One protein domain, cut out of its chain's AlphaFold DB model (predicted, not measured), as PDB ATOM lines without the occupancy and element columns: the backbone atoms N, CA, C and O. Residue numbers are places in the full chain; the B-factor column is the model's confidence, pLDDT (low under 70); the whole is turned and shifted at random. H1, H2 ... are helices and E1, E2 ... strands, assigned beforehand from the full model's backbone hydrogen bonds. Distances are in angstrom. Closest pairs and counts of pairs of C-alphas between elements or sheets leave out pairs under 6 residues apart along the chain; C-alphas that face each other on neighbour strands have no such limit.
ATOM      1  N   VAL A   9     203.342 134.860 173.113       95.06
ATOM      2  CA  VAL A   9     202.199 134.980 174.030       95.06
ATOM      3  C   VAL A   9     201.544 136.344 173.909       95.06
ATOM      4  O   VAL A   9     202.192 137.326 173.538       95.06
ATOM      5  N   VAL A  10     200.279 136.428 174.304       96.38
ATOM      6  CA  VAL A  10     199.631 137.701 174.625       96.38
ATOM      7  C   VAL A  10     199.323 137.720 176.112       96.38
ATOM      8  O   VAL A  10     198.717 136.786 176.628       96.38
ATOM      9  N   VAL A  11     199.763 138.771 176.800       96.25
ATOM     10  CA  VAL A  11     199.411 139.032 178.199       96.25
ATOM     11  C   VAL A  11     198.325 140.091 178.232       96.25
ATOM     12  O   VAL A  11     198.462 141.127 177.585       96.25
ATOM     13  N   TYR A  12     197.273 139.842 178.998       96.38
ATOM     14  CA  TYR A  12     196.157 140.747 179.201       96.38
ATOM     15  C   TYR A  12     196.190 141.290 180.625       96.38
ATOM     16  O   TYR A  12     195.943 140.557 181.585       96.38
ATOM     17  N   ASN A  13     196.487 142.583 180.757       95.81
ATOM     18  CA  ASN A  13     196.429 143.276 182.040       95.81
ATOM     19  C   ASN A  13     194.991 143.675 182.348       95.81
ATOM     20  O   ASN A  13     194.363 144.365 181.541       95.81
ATOM     21  N   ARG A  14     194.470 143.237 183.495       93.88
ATOM     22  CA  ARG A  14     193.100 143.541 183.913       93.88
ATOM     23  C   ARG A  14     193.026 144.937 184.517       93.88
ATOM     24  O   ARG A  14     193.853 145.310 185.347       93.88
ATOM     25  N   TYR A  15     191.985 145.674 184.163       91.81
ATOM     26  CA  TYR A  15     191.656 146.962 184.754       91.81
ATOM     27  C   TYR A  15     190.146 147.074 184.951       91.81
ATOM     28  O   TYR A  15     189.368 146.681 184.084       91.81
ATOM     29  N   VAL A  16     189.723 147.609 186.094       88.50
ATOM     30  CA  VAL A  16     188.307 147.854 186.389       88.50
ATOM     31  C   VAL A  16     188.107 149.354 186.502       88.50
ATOM     32  O   VAL A  16     188.712 150.013 187.349       88.50
ATOM     33  N   THR A  17     187.266 149.909 185.633       79.50
ATOM     34  CA  THR A  17     187.025 151.353 185.613       79.50
ATOM     35  C   THR A  17     186.220 151.779 186.845       79.50
ATOM     36  O   THR A  17     185.112 151.305 187.081       79.50
ATOM     37  N   GLY A  18     186.743 152.720 187.635       68.25
ATOM     38  CA  GLY A  18     186.108 153.119 188.901       68.25
ATOM     39  C   GLY A  18     184.731 153.792 188.776       68.25
ATOM     40  O   GLY A  18     184.020 153.895 189.767       68.25
ATOM     41  N   LEU A  19     184.340 154.264 187.584       66.06
ATOM     42  CA  LEU A  19     183.056 154.951 187.367       66.06
ATOM     43  C   LEU A  19     181.905 154.014 186.988       66.06
ATOM     44  O   LEU A  19     180.749 154.366 187.206       66.06
ATOM     45  N   ARG A  20     182.203 152.874 186.362       65.56
ATOM     46  CA  ARG A  20     181.188 151.962 185.812       65.56
ATOM     47  C   ARG A  20     181.393 150.507 186.218       65.56
ATOM     48  O   ARG A  20     180.599 149.666 185.817       65.56
ATOM     49  N   GLU A  21     182.462 150.224 186.964       79.12
ATOM     50  CA  GLU A  21     182.901 148.872 187.323       79.12
ATOM     51  C   GLU A  21     183.045 147.966 186.084       79.12
ATOM     52  O   GLU A  21     182.962 146.743 186.168       79.12
ATOM     53  N   GLU A  22     183.277 148.575 184.913       85.31
ATOM     54  CA  GLU A  22     183.462 147.854 183.658       85.31
ATOM     55  C   GLU A  22     184.867 147.259 183.645       85.31
ATOM     56  O   GLU A  22     185.864 147.982 183.758       85.31
ATOM     57  N   GLU A  23     184.925 145.934 183.521       90.50
ATOM     58  CA  GLU A  23     186.161 145.184 183.369       90.50
ATOM     59  C   GLU A  23     186.690 145.304 181.939       90.50
ATOM     60  O   GLU A  23     185.993 145.024 180.956       90.50
ATOM     61  N   GLN A  24     187.951 145.701 181.844       93.06
ATOM     62  CA  GLN A  24     188.694 145.866 180.610       93.06
ATOM     63  C   GLN A  24     190.020 145.113 180.705       93.06
ATOM     64  O   GLN A  24     190.617 144.986 181.776       93.06
ATOM     65  N   TYR A  25     190.500 144.649 179.560       94.56
ATOM     66  CA  TYR A  25     191.797 144.011 179.420       94.56
ATOM     67  C   TYR A  25     192.660 144.765 178.417       94.56
ATOM     68  O   TYR A  25     192.196 145.163 177.351       94.56
ATOM     69  N   PHE A  26     193.938 144.923 178.749       95.44
ATOM     70  CA  PHE A  26     194.939 145.538 177.886       95.44
ATOM     71  C   PHE A  26     195.907 144.461 177.403       95.44
ATOM     72  O   PHE A  26     196.802 144.031 178.131       95.44
ATOM     73  N   GLY A  27     195.699 143.999 176.171       96.12
ATOM     74  CA  GLY A  27     196.510 142.974 175.528       96.12
ATOM     75  C   GLY A  27     197.861 143.509 175.061       96.12
ATOM     76  O   GLY A  27     197.934 144.511 174.346       96.12
ATOM     77  N   THR A  28     198.935 142.804 175.405       96.44
ATOM     78  CA  THR A  28     200.293 143.050 174.913       96.44
ATOM     79  C   THR A  28     200.908 141.748 174.418       96.44
ATOM     80  O   THR A  28     201.059 140.787 175.171       96.44
ATOM     81  N   ARG A  29     201.273 141.721 173.131       96.12
ATOM     82  CA  ARG A  29     201.936 140.578 172.496       96.12
ATOM     83  C   ARG A  29     203.442 140.613 172.739       96.12
ATOM     84  O   ARG A  29     204.092 141.627 172.477       96.12
ATOM     85  N   PHE A  30     203.984 139.479 173.163       95.88
ATOM     86  CA  PHE A  30     205.414 139.223 173.279       95.88
ATOM     87  C   PHE A  30     205.799 138.101 172.320       95.88
ATOM     88  O   PHE A  30     205.353 136.966 172.476       95.88
ATOM     89  N   ASP A  31     206.636 138.437 171.343       94.50
ATOM     90  CA  ASP A  31     207.240 137.480 170.412       94.50
ATOM     91  C   ASP A  31     208.620 137.054 170.924       94.50
ATOM     92  O   ASP A  31     209.225 137.752 171.745       94.50
ATOM     93  N   LEU A  32     209.158 135.947 170.407       93.62
ATOM     94  CA  LEU A  32     210.463 135.421 170.821       93.62
ATOM     95  C   LEU A  32     210.500 135.212 172.344       93.62
ATOM     96  O   LEU A  32     211.383 135.699 173.054       93.62
ATOM     97  N   VAL A  33     209.493 134.518 172.863       93.50
ATOM     98  CA  VAL A  33     209.454 134.073 174.257       93.50
ATOM     99  C   VAL A  33     209.785 132.588 174.332       93.50
ATOM    100  O   VAL A  33     209.894 131.894 173.317       93.50
ATOM    101  N   TYR A  67     207.695 148.384 180.595       93.88
ATOM    102  CA  TYR A  67     207.094 147.827 181.808       93.88
ATOM    103  C   TYR A  67     206.922 148.920 182.862       93.88
ATOM    104  O   TYR A  67     207.868 149.669 183.133       93.88
ATOM    105  N   LEU A  68     205.765 148.942 183.516       94.50
ATOM    106  CA  LEU A  68     205.511 149.749 184.700       94.50
ATOM    107  C   LEU A  68     205.029 148.865 185.857       94.50
ATOM    108  O   LEU A  68     204.278 147.917 185.635       94.50
ATOM    109  N   PRO A  69     205.423 149.167 187.109       92.62
ATOM    110  CA  PRO A  69     204.878 148.474 188.270       92.62
ATOM    111  C   PRO A  69     203.347 148.631 188.346       92.62
ATOM    112  O   PRO A  69     202.864 149.734 188.071       92.62
ATOM    113  N   PRO A  70     202.592 147.617 188.818       92.44
ATOM    114  CA  PRO A  70     201.124 147.641 188.840       92.44
ATOM    115  C   PRO A  70     200.526 148.932 189.409       92.44
ATOM    116  O   PRO A  70     199.796 149.626 188.716       92.44
ATOM    117  N   LYS A  71     200.977 149.357 190.595       91.56
ATOM    118  CA  LYS A  71     200.477 150.572 191.268       91.56
ATOM    119  C   LYS A  71     200.731 151.885 190.522       91.56
ATOM    120  O   LYS A  71     200.134 152.905 190.868       91.56
ATOM    121  N   VAL A  72     201.702 151.904 189.610       94.12
ATOM    122  CA  VAL A  72     201.987 153.060 188.749       94.12
ATOM    123  C   VAL A  72     201.101 152.983 187.515       94.12
ATOM    124  O   VAL A  72     200.462 153.971 187.176       94.12
ATOM    125  N   TRP A  73     201.025 151.801 186.906       95.00
ATOM    126  CA  TRP A  73     200.221 151.538 185.720       95.00
ATOM    127  C   TRP A  73     198.721 151.780 185.962       95.00
ATOM    128  O   TRP A  73     198.079 152.450 185.166       95.00
ATOM    129  N   GLU A  74     198.181 151.363 187.111       90.94
ATOM    130  CA  GLU A  74     196.769 151.554 187.502       90.94
ATOM    131  C   GLU A  74     196.329 153.025 187.616       90.94
ATOM    132  O   GLU A  74     195.136 153.307 187.676       90.94
ATOM    133  N   LYS A  75     197.273 153.973 187.688       91.62
ATOM    134  CA  LYS A  75     196.982 155.414 187.800       91.62
ATOM    135  C   LYS A  75     196.994 156.143 186.459       91.62
ATOM    136  O   LYS A  75     196.740 157.345 186.432       91.62
ATOM    137  N   LEU A  76     197.361 155.443 185.394       92.38
ATOM    138  CA  LEU A  76     197.456 155.997 184.055       92.38
ATOM    139  C   LEU A  76     196.075 156.186 183.432       92.38
ATOM    140  O   LEU A  76     195.084 155.578 183.842       92.38
ATOM    141  N   THR A  77     196.018 157.019 182.401       91.69
ATOM    142  CA  THR A  77     194.870 157.055 181.494       91.69
ATOM    143  C   THR A  77     194.832 155.804 180.612       91.69
ATOM    144  O   THR A  77     195.846 155.139 180.404       91.69
ATOM    145  N   THR A  78     193.667 155.491 180.040       90.12
ATOM    146  CA  THR A  78     193.502 154.368 179.100       90.12
ATOM    147  C   THR A  78     194.479 154.443 177.919       90.12
ATOM    148  O   THR A  78     194.983 153.416 177.475       90.12
ATOM    149  N   GLU A  79     194.779 155.646 177.425       90.94
ATOM    150  CA  GLU A  79     195.732 155.860 176.328       90.94
ATOM    151  C   GLU A  79     197.167 155.511 176.756       90.94
ATOM    152  O   GLU A  79     197.838 154.727 176.092       90.94
ATOM    153  N   GLU A  80     197.610 155.985 177.921       92.81
ATOM    154  CA  GLU A  80     198.939 155.676 178.474       92.81
ATOM    155  C   GLU A  80     199.090 154.191 178.866       92.81
ATOM    156  O   GLU A  80     200.173 153.601 178.753       92.81
ATOM    157  N   MET A  81     198.000 153.553 179.303       93.25
ATOM    158  CA  MET A  81     197.957 152.111 179.563       93.25
ATOM    159  C   MET A  81     198.212 151.298 178.291       93.25
ATOM    160  O   MET A  81     198.860 150.256 178.365       93.25
ATOM    161  N   LEU A  82     197.764 151.771 177.120       93.81
ATOM    162  CA  LEU A  82     198.029 151.115 175.834       93.81
ATOM    163  C   LEU A  82     199.494 151.224 175.408       93.81
ATOM    164  O   LEU A  82     199.981 150.342 174.696       93.81
ATOM    165  N   GLU A  83     200.202 152.261 175.847       94.62
ATOM    166  CA  GLU A  83     201.618 152.480 175.536       94.62
ATOM    167  C   GLU A  83     202.571 151.738 176.478       94.62
ATOM    168  O   GLU A  83     203.767 151.677 176.216       94.62
ATOM    169  N   SER A  84     202.066 151.126 177.546       95.12
ATOM    170  CA  SER A  84     202.859 150.410 178.547       95.12
ATOM    171  C   SER A  84     202.273 149.026 178.836       95.12
ATOM    172  O   SER A  84     201.265 148.625 178.260       95.12
ATOM    173  N   PHE A  85     202.936 148.242 179.683       95.00
ATOM    174  CA  PHE A  85     202.365 147.006 180.216       95.00
ATOM    175  C   PHE A  85     202.743 146.825 181.683       95.00
ATOM    176  O   PHE A  85     203.730 147.391 182.164       95.00
ATOM    177  N   THR A  86     201.978 145.995 182.382       95.19
ATOM    178  CA  THR A  86     202.270 145.573 183.755       95.19
ATOM    179  C   THR A  86     202.199 144.050 183.863       95.19
ATOM    180  O   THR A  86     201.999 143.356 182.870       95.19
ATOM    181  N   LEU A  87     202.436 143.507 185.053       92.81
ATOM    182  CA  LEU A  87     202.230 142.100 185.379       92.81
ATOM    183  C   LEU A  87     201.731 142.027 186.820       92.81
ATOM    184  O   LEU A  87     202.494 142.305 187.750       92.81
ATOM    185  N   ASN A  88     200.460 141.679 187.002       90.88
ATOM    186  CA  ASN A  88     199.829 141.555 188.306       90.88
ATOM    187  C   ASN A  88     199.302 140.135 188.552       90.88
ATOM    188  O   ASN A  88     198.673 139.518 187.694       90.88
ATOM    189  N   LYS A  89     199.567 139.615 189.751       88.75
ATOM    190  CA  LYS A  89     199.187 138.252 190.141       88.75
ATOM    191  C   LYS A  89     197.700 138.205 190.495       88.75
ATOM    192  O   LYS A  89     197.206 139.092 191.185       88.75
ATOM    193  N   GLY A  90     197.007 137.156 190.060       82.44
ATOM    194  CA  GLY A  90     195.607 136.871 190.392       82.44
ATOM    195  C   GLY A  90     194.559 137.678 189.618       82.44
ATOM    196  O   GLY A  90     193.373 137.383 189.740       82.44
ATOM    197  N   SER A  91     194.961 138.679 188.830       86.19
ATOM    198  CA  SER A  91     194.049 139.480 187.999       86.19
ATOM    199  C   SER A  91     194.316 139.329 186.510       86.19
ATOM    200  O   SER A  91     193.375 139.301 185.721       86.19
ATOM    201  N   ASP A  92     195.590 139.261 186.138       94.00
ATOM    202  CA  ASP A  92     196.008 139.215 184.747       94.00
ATOM    203  C   ASP A  92     195.998 137.775 184.251       94.00
ATOM    204  O   ASP A  92     196.095 136.823 185.030       94.00
ATOM    205  N   PHE A  93     195.929 137.608 182.939       94.19
ATOM    206  CA  PHE A  93     196.069 136.301 182.315       94.19
ATOM    207  C   PHE A  93     196.943 136.400 181.073       94.19
ATOM    208  O   PHE A  93     197.163 137.480 180.520       94.19
ATOM    209  N   PHE A  94     197.463 135.267 180.625       94.44
ATOM    210  CA  PHE A  94     198.215 135.180 179.385       94.44
ATOM    211  C   PHE A  94     197.754 133.998 178.549       94.44
ATOM    212  O   PHE A  94     197.227 133.014 179.064       94.44
ATOM    213  N   VAL A  95     197.962 134.109 177.243       93.38
ATOM    214  CA  VAL A  95     197.529 133.120 176.262       93.38
ATOM    215  C   VAL A  95     198.691 132.792 175.350       93.38
ATOM    216  O   VAL A  95     199.363 133.695 174.844       93.38
ATOM    217  N   ILE A  96     198.927 131.503 175.138       92.19
ATOM    218  CA  ILE A  96     199.884 131.041 174.134       92.19
ATOM    219  C   ILE A  96     199.247 131.251 172.764       92.19
ATOM    220  O   ILE A  96     198.193 130.686 172.490       92.19
ATOM    221  N   VAL A  97     199.879 132.064 171.917       93.06
ATOM    222  CA  VAL A  97     199.349 132.373 170.579       93.06
ATOM    223  C   VAL A  97     200.172 131.777 169.450       93.06
ATOM    224  O   VAL A  97     199.634 131.576 168.370       93.06
ATOM    225  N   GLU A  98     201.439 131.452 169.703       92.81
ATOM    226  CA  GLU A  98     202.313 130.804 168.727       92.81
ATOM    227  C   GLU A  98     203.185 129.768 169.438       92.81
ATOM    228  O   GLU A  98     203.977 130.130 170.318       92.81
ATOM    229  N   LYS A  99     203.025 128.493 169.072       88.88
ATOM    230  CA  LYS A  99     203.894 127.391 169.496       88.88
ATOM    231  C   LYS A  99     203.779 126.211 168.528       88.88
ATOM    232  O   LYS A  99     202.858 125.397 168.644       88.88
ATOM    233  N   ASP A 100     204.751 126.094 167.626       85.38
ATOM    234  CA  ASP A 100     204.778 125.076 166.563       85.38
ATOM    235  C   ASP A 100     204.710 123.639 167.100       85.38
ATOM    236  O   ASP A 100     203.950 122.820 166.584       85.38
ATOM    237  N   ASP A 101     205.440 123.336 168.182       81.94
ATOM    238  CA  ASP A 101     205.494 121.988 168.780       81.94
ATOM    239  C   ASP A 101     204.105 121.449 169.179       81.94
ATOM    240  O   ASP A 101     203.901 120.238 169.261       81.94
ATOM    241  N   PHE A 102     203.151 122.350 169.433       77.62
ATOM    242  CA  PHE A 102     201.776 122.037 169.824       77.62
ATOM    243  C   PHE A 102     200.746 122.464 168.762       77.62
ATOM    244  O   PHE A 102     199.546 122.386 169.024       77.62
ATOM    245  N   ASN A 103     201.194 122.893 167.572       82.94
ATOM    246  CA  ASN A 103     200.353 123.410 166.484       82.94
ATOM    247  C   ASN A 103     199.397 124.527 166.956       82.94
ATOM    248  O   ASN A 103     198.215 124.556 166.601       82.94
ATOM    249  N   ILE A 104     199.900 125.412 167.822       84.69
ATOM    250  CA  ILE A 104     199.148 126.552 168.349       84.69
ATOM    251  C   ILE A 104     199.443 127.762 167.470       84.69
ATOM    252  O   ILE A 104     200.563 128.266 167.486       84.69
ATOM    253  N   HIS A 105     198.408 128.238 166.777       87.81
ATOM    254  CA  HIS A 105     198.413 129.477 166.001       87.81
ATOM    255  C   HIS A 105     197.087 130.201 166.248       87.81
ATOM    256  O   HIS A 105     196.068 129.897 165.623       87.81
ATOM    257  N   ALA A 106     197.074 131.113 167.216       87.12
ATOM    258  CA  ALA A 106     195.896 131.887 167.580       87.12
ATOM    259  C   ALA A 106     196.103 133.361 167.232       87.12
ATOM    260  O   ALA A 106     197.116 133.963 167.583       87.12
ATOM    261  N   ASP A 107     195.109 133.956 166.580       88.81
ATOM    262  CA  ASP A 107     195.054 135.400 166.382       88.81
ATOM    263  C   ASP A 107     194.105 135.995 167.423       88.81
ATOM    264  O   ASP A 107     192.896 135.742 167.406       88.81
ATOM    265  N   LEU A 108     194.678 136.718 168.385       91.12
ATOM    266  CA  LEU A 108     193.952 137.361 169.476       91.12
ATOM    267  C   LEU A 108     194.201 138.873 169.462       91.12
ATOM    268  O   LEU A 108     195.313 139.313 169.149       91.12
ATOM    269  N   PRO A 109     193.192 139.686 169.825       91.81
ATOM    270  CA  PRO A 109     193.306 141.137 169.794       91.81
ATOM    271  C   PRO A 109     194.379 141.644 170.764       91.81
ATOM    272  O   PRO A 109     194.461 141.219 171.915       91.81
ATOM    273  N   VAL A 110     195.176 142.605 170.304       91.69
ATOM    274  CA  VAL A 110     196.140 143.362 171.117       91.69
ATOM    275  C   VAL A 110     195.554 144.752 171.373       91.69
ATOM    276  O   VAL A 110     194.921 145.324 170.489       91.69
ATOM    277  N   GLY A 111     195.786 145.321 172.557       92.69
ATOM    278  CA  GLY A 111     195.208 146.601 172.969       92.69
ATOM    279  C   GLY A 111     193.985 146.440 173.872       92.69
ATOM    280  O   GLY A 111     193.898 145.467 174.615       92.69
ATOM    281  N   LEU A 112     193.087 147.426 173.851       93.69
ATOM    282  CA  LEU A 112     191.926 147.480 174.738       93.69
ATOM    283  C   LEU A 112     190.856 146.477 174.296       93.69
ATOM    284  O   LEU A 112     190.432 146.483 173.142       93.69
ATOM    285  N   VAL A 113     190.401 145.661 175.240       94.31
ATOM    286  CA  VAL A 113     189.322 144.689 175.076       94.31
ATOM    287  C   VAL A 113     188.338 144.865 176.227       94.31
ATOM    288  O   VAL A 113     188.739 144.845 177.389       94.31
ATOM    289  N   GLU A 114     187.051 145.035 175.931       92.81
ATOM    290  CA  GLU A 114     186.022 145.181 176.963       92.81
ATOM    291  C   GLU A 114     185.357 143.834 177.259       92.81
ATOM    292  O   GLU A 114     184.826 143.178 176.362       92.81
ATOM    293  N   SER A 115     185.330 143.409 178.528       90.81
ATOM    294  CA  SER A 115     184.724 142.119 178.901       90.81
ATOM    295  C   SER A 115     183.239 142.034 178.558       90.81
ATOM    296  O   SER A 115     182.741 140.955 178.231       90.81
ATOM    297  N   LYS A 116     182.532 143.168 178.590       90.19
ATOM    298  CA  LYS A 116     181.090 143.241 178.320       90.19
ATOM    299  C   LYS A 116     180.718 142.816 176.894       90.19
ATOM    300  O   LYS A 116     179.646 142.250 176.690       90.19
ATOM    301  N   ASP A 117     181.619 143.012 175.929       91.19
ATOM    302  CA  ASP A 117     181.400 142.624 174.529       91.19
ATOM    303  C   ASP A 117     181.294 141.099 174.377       91.19
ATOM    304  O   ASP A 117     180.620 140.593 173.476       91.19
ATOM    305  N   TYR A 118     181.924 140.356 175.289       90.69
ATOM    306  CA  TYR A 118     181.892 138.894 175.341       90.69
ATOM    307  C   TYR A 118     180.766 138.378 176.239       90.69
ATOM    308  O   TYR A 118     180.175 137.339 175.945       90.69
ATOM    309  N   GLN A 119     180.382 139.142 177.264       89.00
ATOM    310  CA  GLN A 119     179.175 138.860 178.049       89.00
ATOM    311  C   GLN A 119     177.910 138.911 177.192       89.00
ATOM    312  O   GLN A 119     177.059 138.029 177.287       89.00
ATOM    313  N   ALA A 120     177.826 139.872 176.268       84.56
ATOM    314  CA  ALA A 120     176.738 139.946 175.294       84.56
ATOM    315  C   ALA A 120     176.646 138.703 174.379       84.56
ATOM    316  O   ALA A 120     175.598 138.449 173.787       84.56
ATOM    317  N   GLN A 121     177.724 137.919 174.276       87.88
ATOM    318  CA  GLN A 121     177.806 136.680 173.495       87.88
ATOM    319  C   GLN A 121     177.572 135.412 174.338       87.88
ATOM    320  O   GLN A 121     177.636 134.309 173.794       87.88
ATOM    321  N   GLY A 122     177.289 135.552 175.640       89.06
ATOM    322  CA  GLY A 122     176.964 134.444 176.545       89.06
ATOM    323  C   GLY A 122     178.133 133.865 177.350       89.06
ATOM    324  O   GLY A 122     177.967 132.790 177.919       89.06
ATOM    325  N   TYR A 123     179.285 134.542 177.401       90.06
ATOM    326  CA  TYR A 123     180.440 134.163 178.234       90.06
ATOM    327  C   TYR A 123     180.449 134.950 179.550       90.06
ATOM    328  O   TYR A 123     179.838 136.013 179.637       90.06
ATOM    329  N   GLU A 124     181.173 134.491 180.573       88.12
ATOM    330  CA  GLU A 124     181.295 135.264 181.828       88.12
ATOM    331  C   GLU A 124     182.091 136.571 181.636       88.12
ATOM    332  O   GLU A 124     181.881 137.565 182.336       88.12
ATOM    333  N   GLY A 125     182.979 136.593 180.642       90.88
ATOM    334  CA  GLY A 125     183.806 137.734 180.268       90.88
ATOM    335  C   GLY A 125     184.818 137.348 179.194       90.88
ATOM    336  O   GLY A 125     184.756 136.259 178.619       90.88
ATOM    337  N   TYR A 126     185.779 138.235 178.926       93.06
ATOM    338  CA  TYR A 126     186.768 137.983 177.879       93.06
ATOM    339  C   TYR A 126     187.673 136.778 178.186       93.06
ATOM    340  O   TYR A 126     187.930 135.962 177.305       93.06
ATOM    341  N   PHE A 127     188.114 136.618 179.438       91.00
ATOM    342  CA  PHE A 127     188.966 135.487 179.817       91.00
ATOM    343  C   PHE A 127     188.271 134.132 179.603       91.00
ATOM    344  O   PHE A 127     188.865 133.222 179.023       91.00
ATOM    345  N   ASP A 128     186.999 134.020 179.998       90.19
ATOM    346  CA  ASP A 128     186.177 132.822 179.786       90.19
ATOM    347  C   ASP A 128     186.002 132.510 178.290       90.19
ATOM    348  O   ASP A 128     186.245 131.382 177.856       90.19
ATOM    349  N   TYR A 129     185.715 133.531 177.474       91.31
ATOM    350  CA  TYR A 129     185.667 133.392 176.016       91.31
ATOM    351  C   TYR A 129     186.966 132.809 175.446       91.31
ATOM    352  O   TYR A 129     186.925 131.861 174.655       91.31
ATOM    353  N   VAL A 130     188.123 133.344 175.851       90.38
ATOM    354  CA  VAL A 130     189.413 132.867 175.341       90.38
ATOM    355  C   VAL A 130     189.669 131.421 175.772       90.38
ATOM    356  O   VAL A 130     190.031 130.593 174.931       90.38
ATOM    357  N   LYS A 131     189.423 131.087 177.046       87.56
ATOM    358  CA  LYS A 131     189.553 129.710 177.549       87.56
ATOM    359  C   LYS A 131     188.671 128.737 176.770       87.56
ATOM    360  O   LYS A 131     189.152 127.679 176.373       87.56
ATOM    361  N   ALA A 132     187.414 129.103 176.520       86.19
ATOM    362  CA  ALA A 132     186.447 128.250 175.837       86.19
ATOM    363  C   ALA A 132     186.751 128.056 174.341       86.19
ATOM    364  O   ALA A 132     186.466 126.991 173.791       86.19
ATOM    365  N   LYS A 133     187.292 129.076 173.661       85.25
ATOM    366  CA  LYS A 133     187.486 129.061 172.200       85.25
ATOM    367  C   LYS A 133     188.875 128.648 171.742       85.25
ATOM    368  O   LYS A 133     188.980 127.976 170.720       85.25
ATOM    369  N   TYR A 134     189.911 129.060 172.463       81.19
ATOM    370  CA  TYR A 134     191.301 128.900 172.031       81.19
ATOM    371  C   TYR A 134     192.075 127.925 172.922       81.19
ATOM    372  O   TYR A 134     193.016 127.283 172.457       81.19
ATOM    373  N   GLY A 135     191.667 127.775 174.187       79.31
ATOM    374  CA  GLY A 135     192.460 127.054 175.180       79.31
ATOM    375  C   GLY A 135     193.785 127.765 175.479       79.31
ATOM    376  O   GLY A 135     193.996 128.906 175.074       79.31
ATOM    377  N   TYR A 136     194.671 127.100 176.232       86.12
ATOM    378  CA  TYR A 136     196.019 127.600 176.573       86.12
ATOM    379  C   TYR A 136     196.057 129.035 177.131       86.12
ATOM    380  O   TYR A 136     197.029 129.771 176.932       86.12
ATOM    381  N   ALA A 137     194.987 129.416 177.827       89.38
ATOM    382  CA  ALA A 137     194.858 130.665 178.551       89.38
ATOM    383  C   ALA A 137     194.983 130.375 180.047       89.38
ATOM    384  O   ALA A 137     194.250 129.543 180.586       89.38
ATOM    385  N   PHE A 138     195.925 131.056 180.686       90.19
ATOM    386  CA  PHE A 138     196.368 130.794 182.048       90.19
ATOM    387  C   PHE A 138     196.279 132.078 182.865       90.19
ATOM    388  O   PHE A 138     196.739 133.133 182.416       90.19
ATOM    389  N   GLY A 139     195.709 131.995 184.065       91.62
ATOM    390  CA  GLY A 139     195.761 133.096 185.021       91.62
ATOM    391  C   GLY A 139     197.197 133.303 185.498       91.62
ATOM    392  O   GLY A 139     197.939 132.341 185.677       91.62
ATOM    393  N   VAL A 140     197.623 134.552 185.685       92.00
ATOM    394  CA  VAL A 140     198.961 134.859 186.205       92.00
ATOM    395  C   VAL A 140     199.003 134.557 187.702       92.00
ATOM    396  O   VAL A 140     198.448 135.299 188.512       92.00
ATOM    397  N   ASP A 141     199.735 133.515 188.087       89.75
ATOM    398  CA  ASP A 141     199.935 133.119 189.486       89.75
ATOM    399  C   ASP A 141     201.239 133.673 190.059       89.75
ATOM    400  O   ASP A 141     201.321 134.102 191.213       89.75
ATOM    401  N   THR A 142     202.298 133.645 189.251       91.06
ATOM    402  CA  THR A 142     203.645 134.041 189.659       91.06
ATOM    403  C   THR A 142     204.270 134.956 188.621       91.06
ATOM    404  O   THR A 142     203.983 134.887 187.431       91.06
TER     405      THR A 142
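Overview. This is residues 9 to 33 and 67 to 142 of the 157 residues of an uncharacterized protein of Lachnospiraceae bacterium (UniProt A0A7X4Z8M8). A strongly twisted sheet of five antiparallel strands forms the middle of the domain, with the hairpin of E1 and E2 at its heart and small helices over both faces. H4 packs on one face, with H3 beside its first residues; H2 covers part of the opposite face, and H1 lies beyond the sheet near H2. The printed part has 101 residues with four named helices and five named strands, in the order E1, E2, H1, H2, E3, E4, H3, H4, E5; the class is mixed, helices and strands. The sheet's order is E4, E2, E1, E3, E5. The whole is compact, with a radius of gyration of the C-alphas of 13.5 A and spans of 41 by 33 by 23 A.

Arrangement. In the sheet, E1, residues 9 to 16, and E2, residues 23 to 33, form an antiparallel hairpin at 159 degrees, with N 11 and O 28 within hydrogen-bond range at 2.9 A. E3, residues 93 to 99, is the other neighbour of E1, antiparallel at 162 degrees, with N 12 and O 93 at 2.8 A. Edge strand E5, residues 137 to 142, is antiparallel to E3 at 121 degrees, with N 94 and O 138 at 2.9 A. Edge strand E4, residues 111 to 114, is antiparallel to E2 at 145 degrees, with N 25 and O 113 at 2.8 A. H2, residues 78 to 83, is on the sheet at a height of 8.7 A, over E2 and along the strands, at 3 degrees to E2 on the local plane; its closest C-alpha pair with E2 is Phe 26 and Leu 82, 6.7 A. H4, residues 126 to 133, is on the opposite face; the closest C-alphas of H4 and E5 are those of Lys 131 and Ala 137, 5.5 A. H3, residues 115 to 119, only grazes the sheet with residues 115 to 116 and touches H4, where the C-alphas of Ser 115 and Tyr 126 are closest, 4.7 A. H1, residues 70 to 73, is not on the sheet and is close to H2 but not clearly touching: the closest C-alphas, of Trp 73 and Met 81, are 6.6 A apart. Every O i to N i+4 pair is within hydrogen-bond range in H2, H3 and H4; H1 is too short for one.

Along the chain. E1 begins at C-alpha 9 (202.199, 134.980, 174.030) and is 22.6 A long; E2 is 27.4 A and E3 17.5 A. H4 is 10.6 A. E5, 14.6 A, ends at C-alpha 142 (203.645, 134.041, 189.659).

Size, cuts and confidence. The C-alphas of Leu 19 and Asp 101 are farthest apart, 44.0 A. Residues 34 to 66 are not printed; C-alphas 33 and 67 are 15.9 A apart across this cut. The link from E3 to E4 is long, with 11 residues. Mean pLDDT of the printed part is 90.1; residues 18 to 20 are under 70.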